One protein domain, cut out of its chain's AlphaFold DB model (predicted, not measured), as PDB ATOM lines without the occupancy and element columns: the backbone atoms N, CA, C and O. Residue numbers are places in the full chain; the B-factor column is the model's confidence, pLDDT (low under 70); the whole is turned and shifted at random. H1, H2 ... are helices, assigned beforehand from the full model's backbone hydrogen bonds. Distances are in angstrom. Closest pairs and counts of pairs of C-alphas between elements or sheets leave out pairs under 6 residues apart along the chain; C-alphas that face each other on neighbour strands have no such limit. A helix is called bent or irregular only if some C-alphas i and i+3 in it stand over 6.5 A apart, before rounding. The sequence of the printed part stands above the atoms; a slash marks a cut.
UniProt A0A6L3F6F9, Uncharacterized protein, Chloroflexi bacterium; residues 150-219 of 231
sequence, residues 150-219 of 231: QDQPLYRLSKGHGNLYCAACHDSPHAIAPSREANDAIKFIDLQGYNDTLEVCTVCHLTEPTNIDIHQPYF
ATOM      1  N   GLN A 150     379.355 226.887 278.198       93.62
ATOM      2  CA  GLN A 150     378.251 227.574 278.859       93.62
ATOM      3  C   GLN A 150     378.815 228.658 279.796       93.62
ATOM      4  O   GLN A 150     379.669 228.383 280.641       93.62
ATOM      5  N   ASP A 151     378.365 229.904 279.668       93.62
ATOM      6  CA  ASP A 151     378.837 231.029 280.493       93.62
ATOM      7  C   ASP A 151     378.102 231.156 281.842       93.62
ATOM      8  O   ASP A 151     378.523 231.933 282.698       93.62
ATOM      9  N   GLN A 152     377.037 230.377 282.051       95.69
ATOM     10  CA  GLN A 152     376.294 230.281 283.308       95.69
ATOM     11  C   GLN A 152     376.269 228.837 283.825       95.69
ATOM     12  O   GLN A 152     376.498 227.905 283.050       95.69
ATOM     13  N   PRO A 153     375.958 228.608 285.118       94.88
ATOM     14  CA  PRO A 153     375.735 227.260 285.649       94.88
ATOM     15  C   PRO A 153     374.632 226.495 284.908       94.88
ATOM     16  O   PRO A 153     374.768 225.301 284.673       94.88
ATOM     17  N   LEU A 154     373.572 227.197 284.491       96.25
ATOM     18  CA  LEU A 154     372.413 226.610 283.821       96.25
ATOM     19  C   LEU A 154     372.446 226.849 282.311       96.25
ATOM     20  O   LEU A 154     372.563 227.995 281.863       96.25
ATOM     21  N   TYR A 155     372.192 225.796 281.526       96.69
ATOM     22  CA  TYR A 155     372.026 225.878 280.068       96.69
ATOM     23  C   TYR A 155     371.042 226.978 279.652       96.69
ATOM     24  O   TYR A 155     371.357 227.831 278.828       96.69
ATOM     25  N   ARG A 156     369.854 227.003 280.272       95.38
ATOM     26  CA  ARG A 156     368.764 227.929 279.909       95.38
ATOM     27  C   ARG A 156     369.115 229.405 280.115       95.38
ATOM     28  O   ARG A 156     368.436 230.275 279.582       95.38
ATOM     29  N   LEU A 157     370.128 229.678 280.939       96.00
ATOM     30  CA  LEU A 157     370.635 231.022 281.210       96.00
ATOM     31  C   LEU A 157     371.922 231.318 280.443       96.00
ATOM     32  O   LEU A 157     372.328 232.478 280.394       96.00
ATOM     33  N   SER A 158     372.544 230.289 279.866       95.62
ATOM     34  CA  SER A 158     373.799 230.425 279.149       95.62
ATOM     35  C   SER A 158     373.586 231.063 277.786       95.62
ATOM     36  O   SER A 158     372.546 230.876 277.144       95.62
ATOM     37  N   LYS A 159     374.579 231.831 277.354       93.31
ATOM     38  CA  LYS A 159     374.566 232.610 276.122       93.31
ATOM     39  C   LYS A 159     375.824 232.367 275.303       93.31
ATOM     40  O   LYS A 159     376.885 232.064 275.838       93.31
ATOM     41  N   GLY A 160     375.688 232.552 273.995       87.50
ATOM     42  CA  GLY A 160     376.779 232.427 273.033       87.50
ATOM     43  C   GLY A 160     376.698 233.511 271.964       87.50
ATOM     44  O   GLY A 160     376.783 234.703 272.274       87.50
ATOM     45  N   HIS A 161     376.519 233.086 270.712       88.62
ATOM     46  CA  HIS A 161     376.431 233.925 269.511       88.62
ATOM     47  C   HIS A 161     375.665 235.236 269.725       88.62
ATOM     48  O   HIS A 161     374.446 235.240 269.901       88.62
ATOM     49  N   GLY A 162     376.381 236.364 269.729       85.94
ATOM     50  CA  GLY A 162     375.771 237.690 269.862       85.94
ATOM     51  C   GLY A 162     374.937 237.885 271.135       85.94
ATOM     52  O   GLY A 162     373.951 238.619 271.097       85.94
ATOM     53  N   ASN A 163     375.309 237.232 272.247       88.25
ATOM     54  CA  ASN A 163     374.598 237.282 273.533       88.25
ATOM     55  C   ASN A 163     373.174 236.683 273.481       88.25
ATOM     56  O   ASN A 163     372.328 236.999 274.323       88.25
ATOM     57  N   LEU A 164     372.896 235.820 272.499       91.69
ATOM     58  CA  LEU A 164     371.676 235.019 272.456       91.69
ATOM     59  C   LEU A 164     371.790 233.837 273.413       91.69
ATOM     60  O   LEU A 164     372.846 233.213 273.518       91.69
ATOM     61  N   TYR A 165     370.686 233.519 274.091       95.06
ATOM     62  CA  TYR A 165     370.594 232.302 274.894       95.06
ATOM     63  C   TYR A 165     370.781 231.070 274.014       95.06
ATOM     64  O   TYR A 165     370.247 231.034 272.906       95.06
ATOM     65  N   CYS A 166     371.444 230.033 274.527       95.38
ATOM     66  CA  CYS A 166     371.587 228.757 273.815       95.38
ATOM     67  C   CYS A 166     370.217 228.219 273.357       95.38
ATOM     68  O   CYS A 166     370.044 227.846 272.196       95.38
ATOM     69  N   ALA A 167     369.208 228.324 274.229       96.25
ATOM     70  CA  ALA A 167     367.832 227.914 273.949       96.25
ATOM     71  C   ALA A 167     367.153 228.693 272.805       96.25
ATOM     72  O   ALA A 167     366.165 228.238 272.225       96.25
ATOM     73  N   ALA A 168     367.666 229.868 272.432       94.56
ATOM     74  CA  ALA A 168     367.153 230.591 271.275       94.56
ATOM     75  C   ALA A 168     367.408 229.814 269.976       94.56
ATOM     76  O   ALA A 168     366.530 229.806 269.116       94.56
ATOM     77  N   CYS A 169     368.540 229.115 269.862       95.38
ATOM     78  CA  CYS A 169     368.872 228.318 268.679       95.38
ATOM     79  C   CYS A 169     368.541 226.836 268.843       95.38
ATOM     80  O   CYS A 169     368.148 226.204 267.876       95.38
ATOM     81  N   HIS A 170     368.677 226.295 270.050       96.94
ATOM     82  CA  HIS A 170     368.597 224.855 270.302       96.94
ATOM     83  C   HIS A 170     367.325 224.416 271.042       96.94
ATOM     84  O   HIS A 170     367.098 223.223 271.140       96.94
ATOM     85  N   ASP A 171     366.489 225.351 271.509       97.50
ATOM     86  CA  ASP A 171     365.309 225.131 272.370       97.50
ATOM     87  C   ASP A 171     365.599 224.853 273.864       97.50
ATOM     88  O   ASP A 171     366.729 224.947 274.337       97.50
ATOM     89  N   SER A 172     364.549 224.635 274.655       95.75
ATOM     90  CA  SER A 172     364.610 224.378 276.097       95.75
ATOM     91  C   SER A 172     365.353 223.073 276.435       95.75
ATOM     92  O   SER A 172     365.245 222.104 275.685       95.75
ATOM     93  N   PRO A 173     366.013 222.974 277.614       95.38
ATOM     94  CA  PRO A 173     366.408 221.684 278.180       95.38
ATOM     95  C   PRO A 173     365.279 220.657 278.110       95.38
ATOM     96  O   PRO A 173     364.111 221.019 278.297       95.38
ATOM     97  N   HIS A 174     365.648 219.403 277.851       95.94
ATOM     98  CA  HIS A 174     364.746 218.265 277.638       95.94
ATOM     99  C   HIS A 174     363.872 218.348 276.376       95.94
ATOM    100  O   HIS A 174     363.173 217.389 276.064       95.94
ATOM    101  N   ALA A 175     363.931 219.449 275.622       96.81
ATOM    102  CA  ALA A 175     363.251 219.637 274.342       96.81
ATOM    103  C   ALA A 175     364.209 220.139 273.245       96.81
ATOM    104  O   ALA A 175     363.763 220.725 272.262       96.81
ATOM    105  N   ILE A 176     365.522 219.918 273.411       97.50
ATOM    106  CA  ILE A 176     366.543 220.328 272.446       97.50
ATOM    107  C   ILE A 176     366.205 219.802 271.049       97.50
ATOM    108  O   ILE A 176     365.929 218.617 270.847       97.50
ATOM    109  N   ALA A 177     366.218 220.717 270.086       97.38
ATOM    110  CA  ALA A 177     365.744 220.470 268.742       97.38
ATOM    111  C   ALA A 177     366.650 219.500 267.959       97.38
ATOM    112  O   ALA A 177     367.877 219.569 268.074       97.38
ATOM    113  N   PRO A 178     366.068 218.661 267.085       97.25
ATOM    114  CA  PRO A 178     364.630 218.449 266.916       97.25
ATOM    115  C   PRO A 178     364.043 217.561 268.027       97.25
ATOM    116  O   PRO A 178     364.510 216.444 268.244       97.25
ATOM    117  N   SER A 179     362.974 218.036 268.668       95.94
ATOM    118  CA  SER A 179     362.169 217.240 269.602       95.94
ATOM    119  C   SER A 179     361.212 216.295 268.858       95.94
ATOM    120  O   SER A 179     360.856 216.552 267.701       95.94
ATOM    121  N   ARG A 180     360.746 215.222 269.525       95.62
ATOM    122  CA  ARG A 180     359.635 214.390 269.022       95.62
ATOM    123  C   ARG A 180     358.296 215.130 268.948       95.62
ATOM    124  O   ARG A 180     357.432 214.729 268.169       95.62
ATOM    125  N   GLU A 181     358.106 216.195 269.729       95.25
ATOM    126  CA  GLU A 181     356.827 216.901 269.791       95.25
ATOM    127  C   GLU A 181     356.729 217.964 268.696       95.25
ATOM    128  O   GLU A 181     357.526 218.899 268.610       95.25
ATOM    129  N   ALA A 182     355.683 217.870 267.872       95.94
ATOM    130  CA  ALA A 182     355.479 218.791 266.753       95.94
ATOM    131  C   ALA A 182     355.311 220.257 267.195       95.94
ATOM    132  O   ALA A 182     355.603 221.166 266.421       95.94
ATOM    133  N   ASN A 183     354.852 220.496 268.427       95.75
ATOM    134  CA  ASN A 183     354.677 221.848 268.955       95.75
ATOM    135  C   ASN A 183     356.012 222.569 269.190       95.75
ATOM    136  O   ASN A 183     356.078 223.776 268.963       95.75
ATOM    137  N   ASP A 184     357.070 221.851 269.573       96.50
ATOM    138  CA  ASP A 184     358.408 222.432 269.757       96.50
ATOM    139  C   ASP A 184     359.029 222.806 268.390       96.50
ATOM    140  O   ASP A 184     359.747 223.796 268.247       96.50
ATOM    141  N   ALA A 185     358.644 222.089 267.326       96.75
ATOM    142  CA  ALA A 185     359.106 222.334 265.959       96.75
ATOM    143  C   ALA A 185     358.557 223.622 265.314       96.75
ATOM    144  O   ALA A 185     359.153 224.117 264.353       96.75
ATOM    145  N   ILE A 186     357.429 224.165 265.801       97.44
ATOM    146  CA  ILE A 186     356.710 225.286 265.158       97.44
ATOM    147  C   ILE A 186     357.642 226.479 264.934       97.44
ATOM    148  O   ILE A 186     357.748 226.986 263.822       97.44
ATOM    149  N   LYS A 187     358.382 226.878 265.973       95.62
ATOM    150  CA  LYS A 187     359.328 228.000 265.903       95.62
ATOM    151  C   LYS A 187     360.394 227.787 264.824       95.62
ATOM    152  O   LYS A 187     360.732 228.725 264.110       95.62
ATOM    153  N   PHE A 188     360.949 226.583 264.717       98.06
ATOM    154  CA  PHE A 188     362.011 226.286 263.756       98.06
ATOM    155  C   PHE A 188     361.483 226.307 262.322       98.06
ATOM    156  O   PHE A 188     362.069 226.951 261.452       98.06
ATOM    157  N   ILE A 189     360.318 225.705 262.091       98.12
ATOM    158  CA  ILE A 189     359.659 225.716 260.784       98.12
ATOM    159  C   ILE A 189     359.313 227.147 260.360       98.12
ATOM    160  O   ILE A 189     359.598 227.522 259.224       98.12
ATOM    161  N   ASP A 190     358.764 227.960 261.261       97.94
ATOM    162  CA  ASP A 190     358.387 229.343 260.953       97.94
ATOM    163  C   ASP A 190     359.600 230.227 260.629       97.94
ATOM    164  O   ASP A 190     359.510 231.120 259.786       97.94
ATOM    165  N   LEU A 191     360.739 229.987 261.286       97.12
ATOM    166  CA  LEU A 191     361.942 230.799 261.111       97.12
ATOM    167  C   LEU A 191     362.780 230.366 259.902       97.12
ATOM    168  O   LEU A 191     363.194 231.225 259.128       97.12
ATOM    169  N   GLN A 192     363.033 229.067 259.722       97.44
ATOM    170  CA  GLN A 192     363.961 228.571 258.694       97.44
ATOM    171  C   GLN A 192     363.350 227.594 257.679       97.44
ATOM    172  O   GLN A 192     364.016 227.209 256.719       97.44
ATOM    173  N   GLY A 193     362.083 227.213 257.846       97.56
ATOM    174  CA  GLY A 193     361.352 226.344 256.919       97.56
ATOM    175  C   GLY A 193     361.469 224.842 257.199       97.56
ATOM    176  O   GLY A 193     360.886 224.050 256.459       97.56
ATOM    177  N   TYR A 194     362.198 224.431 258.242       97.38
ATOM    178  CA  TYR A 194     362.365 223.026 258.631       97.38
ATOM    179  C   TYR A 194     362.626 222.864 260.136       97.38
ATOM    180  O   TYR A 194     363.047 223.803 260.808       97.38
ATOM    181  N   ASN A 195     362.352 221.664 260.660       96.25
ATOM    182  CA  ASN A 195     362.530 221.312 262.071       96.25
ATOM    183  C   ASN A 195     363.965 220.837 262.350       96.25
ATOM    184  O   ASN A 195     364.261 219.651 262.203       96.25
ATOM    185  N   ASP A 196     364.829 221.765 262.742       96.56
ATOM    186  CA  ASP A 196     366.153 221.495 263.304       96.56
ATOM    187  C   ASP A 196     366.587 222.694 264.162       96.56
ATOM    188  O   ASP A 196     365.915 223.726 264.152       96.56
ATOM    189  N   THR A 197     367.712 222.581 264.870       95.50
ATOM    190  CA  THR A 197     368.391 223.726 265.494       95.50
ATOM    191  C   THR A 197     368.509 224.878 264.485       95.50
ATOM    192  O   THR A 197     368.742 224.658 263.294       95.50
ATOM    193  N   LEU A 198     368.342 226.124 264.951       95.25
ATOM    194  CA  LEU A 198     368.461 227.284 264.065       95.25
ATOM    195  C   LEU A 198     369.879 227.403 263.504       95.25
ATOM    196  O   LEU A 198     370.825 227.656 264.248       95.25
ATOM    197  N   GLU A 199     369.990 227.302 262.184       92.12
ATOM    198  CA  GLU A 199     371.259 227.386 261.453       92.12
ATOM    199  C   GLU A 199     371.189 228.300 260.218       92.12
ATOM    200  O   GLU A 199     372.221 228.668 259.658       92.12
ATOM    201  N   VAL A 200     369.994 228.749 259.813       93.69
ATOM    202  CA  VAL A 200     369.845 229.735 258.734       93.69
ATOM    203  C   VAL A 200     370.177 231.137 259.254       93.69
ATOM    204  O   VAL A 200     369.372 231.791 259.916       93.69
ATOM    205  N   CYS A 201     371.369 231.638 258.921       91.75
ATOM    206  CA  CYS A 201     371.886 232.915 259.426       91.75
ATOM    207  C   CYS A 201     370.961 234.105 259.133       91.75
ATOM    208  O   CYS A 201     370.821 235.011 259.960       91.75
ATOM    209  N   THR A 202     370.309 234.097 257.969       94.19
ATOM    210  CA  THR A 202     369.425 235.182 257.510       94.19
ATOM    211  C   THR A 202     368.103 235.290 258.274       94.19
ATOM    212  O   THR A 202     367.367 236.255 258.079       94.19
ATOM    213  N   VAL A 203     367.834 234.370 259.207       93.75
ATOM    214  CA  VAL A 203     366.762 234.519 260.206       93.75
ATOM    215  C   VAL A 203     366.998 235.747 261.093       93.75
ATOM    216  O   VAL A 203     366.050 236.431 261.472       93.75
ATOM    217  N   CYS A 204     368.264 236.049 261.400       91.25
ATOM    218  CA  CYS A 204     368.647 237.156 262.282       91.25
ATOM    219  C   CYS A 204     369.558 238.188 261.601       91.25
ATOM    220  O   CYS A 204     369.548 239.362 261.974       91.25
ATOM    221  N   HIS A 205     370.368 237.771 260.626       91.31
ATOM    222  CA  HIS A 205     371.323 238.632 259.924       91.31
ATOM    223  C   HIS A 205     370.747 239.149 258.605       91.31
ATOM    224  O   HIS A 205     370.037 238.442 257.901       91.31
ATOM    225  N   LEU A 206     371.101 240.380 258.224       93.06
ATOM    226  CA  LEU A 206     370.637 240.973 256.959       93.06
ATOM    227  C   LEU A 206     371.205 240.267 255.716       93.06
ATOM    228  O   LEU A 206     370.613 240.335 254.642       93.06
ATOM    229  N   THR A 207     372.372 239.639 255.851       91.81
ATOM    230  CA  THR A 207     373.092 238.941 254.781       91.81
ATOM    231  C   THR A 207     373.831 237.737 255.347       91.81
ATOM    232  O   THR A 207     374.161 237.729 256.531       91.81
ATOM    233  N   GLU A 208     374.157 236.770 254.490       89.75
ATOM    234  CA  GLU A 208     374.934 235.590 254.878       89.75
ATOM    235  C   GLU A 208     376.358 235.977 255.339       89.75
ATOM    236  O   GLU A 208     377.101 236.595 254.565       89.75
ATOM    237  N   PRO A 209     376.759 235.653 256.582       86.00
ATOM    238  CA  PRO A 209     378.115 235.897 257.070       86.00
ATOM    239  C   PRO A 209     379.148 234.962 256.415       86.00
ATOM    240  O   PRO A 209     378.839 233.832 256.056       86.00
ATOM    241  N   THR A 210     380.404 235.405 256.286       79.19
ATOM    242  CA  THR A 210     381.480 234.634 255.618       79.19
ATOM    243  C   THR A 210     382.546 234.061 256.558       79.19
ATOM    244  O   THR A 210     383.333 233.220 256.130       79.19
ATOM    245  N   ASN A 211     382.584 234.485 257.826       68.50
ATOM    246  CA  ASN A 211     383.459 233.934 258.865       68.50
ATOM    247  C   ASN A 211     382.586 233.511 260.051       68.50
ATOM    248  O   ASN A 211     382.063 234.363 260.768       68.50
ATOM    249  N   ILE A 212     382.354 232.205 260.172       68.44
ATOM    250  CA  ILE A 212     381.300 231.646 261.015       68.44
ATOM    251  C   ILE A 212     381.950 230.881 262.166       68.44
ATOM    252  O   ILE A 212     382.433 229.766 261.986       68.44
ATOM    253  N   ASP A 213     381.916 231.479 263.352       74.19
ATOM    254  CA  ASP A 213     381.972 230.737 264.608       74.19
ATOM    255  C   ASP A 213     380.712 231.080 265.412       74.19
ATOM    256  O   ASP A 213     380.548 232.203 265.889       74.19
ATOM    257  N   ILE A 214     379.787 230.121 265.486       75.50
ATOM    258  CA  ILE A 214     378.451 230.276 266.085       75.50
ATOM    259  C   ILE A 214     378.411 229.936 267.580       75.50
ATOM    260  O   ILE A 214     377.362 230.077 268.204       75.50
ATOM    261  N   HIS A 215     379.529 229.513 268.178       78.88
ATOM    262  CA  HIS A 215     379.582 229.141 269.598       78.88
ATOM    263  C   HIS A 215     380.542 230.007 270.422       78.88
ATOM    264  O   HIS A 215     380.651 229.810 271.633       78.88
ATOM    265  N   GLN A 216     381.198 231.002 269.815       66.69
ATOM    266  CA  GLN A 216     382.075 231.926 270.534       66.69
ATOM    267  C   GLN A 216     381.368 233.240 270.911       66.69
ATOM    268  O   GLN A 216     380.686 233.856 270.083       66.69
ATOM    269  N   PRO A 217     381.554 233.728 272.151       58.28
ATOM    270  CA  PRO A 217     381.126 235.059 272.542       58.28
ATOM    271  C   PRO A 217     382.089 236.091 271.931       58.28
ATOM    272  O   PRO A 217     383.103 236.427 272.528       58.28
ATOM    273  N   TYR A 218     381.730 236.603 270.752       54.75
ATOM    274  CA  TYR A 218     382.378 237.706 270.026       54.75
ATOM    275  C   TYR A 218     383.773 237.438 269.428       54.75
ATOM    276  O   TYR A 218     384.751 237.156 270.112       54.75
ATOM    277  N   PHE A 219     383.887 237.705 268.122       51.38
ATOM    278  CA  PHE A 219     385.098 238.305 267.569       51.38
ATOM    279  C   PHE A 219     385.066 239.800 267.916       51.38
ATOM    280  O   PHE A 219     384.184 240.519 267.449       51.38
TER     281      PHE A 219
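AT A GLANCE: This is residues 150 to 219 of the 231 residues of an uncharacterized protein of Chloroflexi bacterium (UniProt A0A6L3F6F9). This is a flat slab of loops with little regular structure: the short helix H1 is near the middle, and the longer H2 is toward one end of the longest axis. After H2, a long unnamed stretch, residues 193 to 219, folds back past the middle to the opposite end. The printed part has 70 residues with two named helices, H1 then H2, which hold 16 residues, and no named strand; the class is all helix. It is compact, with a radius of gyration of the C-alphas of 12.5 A, and spans 36 by 32 by 12 A.

HOW THE PARTS SIT: H2, residues 182 to 192, is apart from H1, residues 166 to 170. In H2, 4 of 7 O i to N i+4 pairs are within hydrogen-bond range; in H1, the one such pair is.

IN THESE COORDINATES: H2 measures 15.2 A from C-alpha 182 to C-alpha 192 at (363.961, 228.571, 258.694). It is irregular, but only just: C-alphas 184 and 187 are 6.8 A apart. H1 begins at C-alpha 166, (371.587, 228.757, 273.815), and measures 6.0 A.

THE WHOLE: The C-alphas of Glu 181 and Phe 219 are farthest apart, at 35.5 A. The printed part has no cut. The link from H1 to H2 is long, 11 residues. Residues 211 to 212 and 216 to 219 have pLDDT under 70.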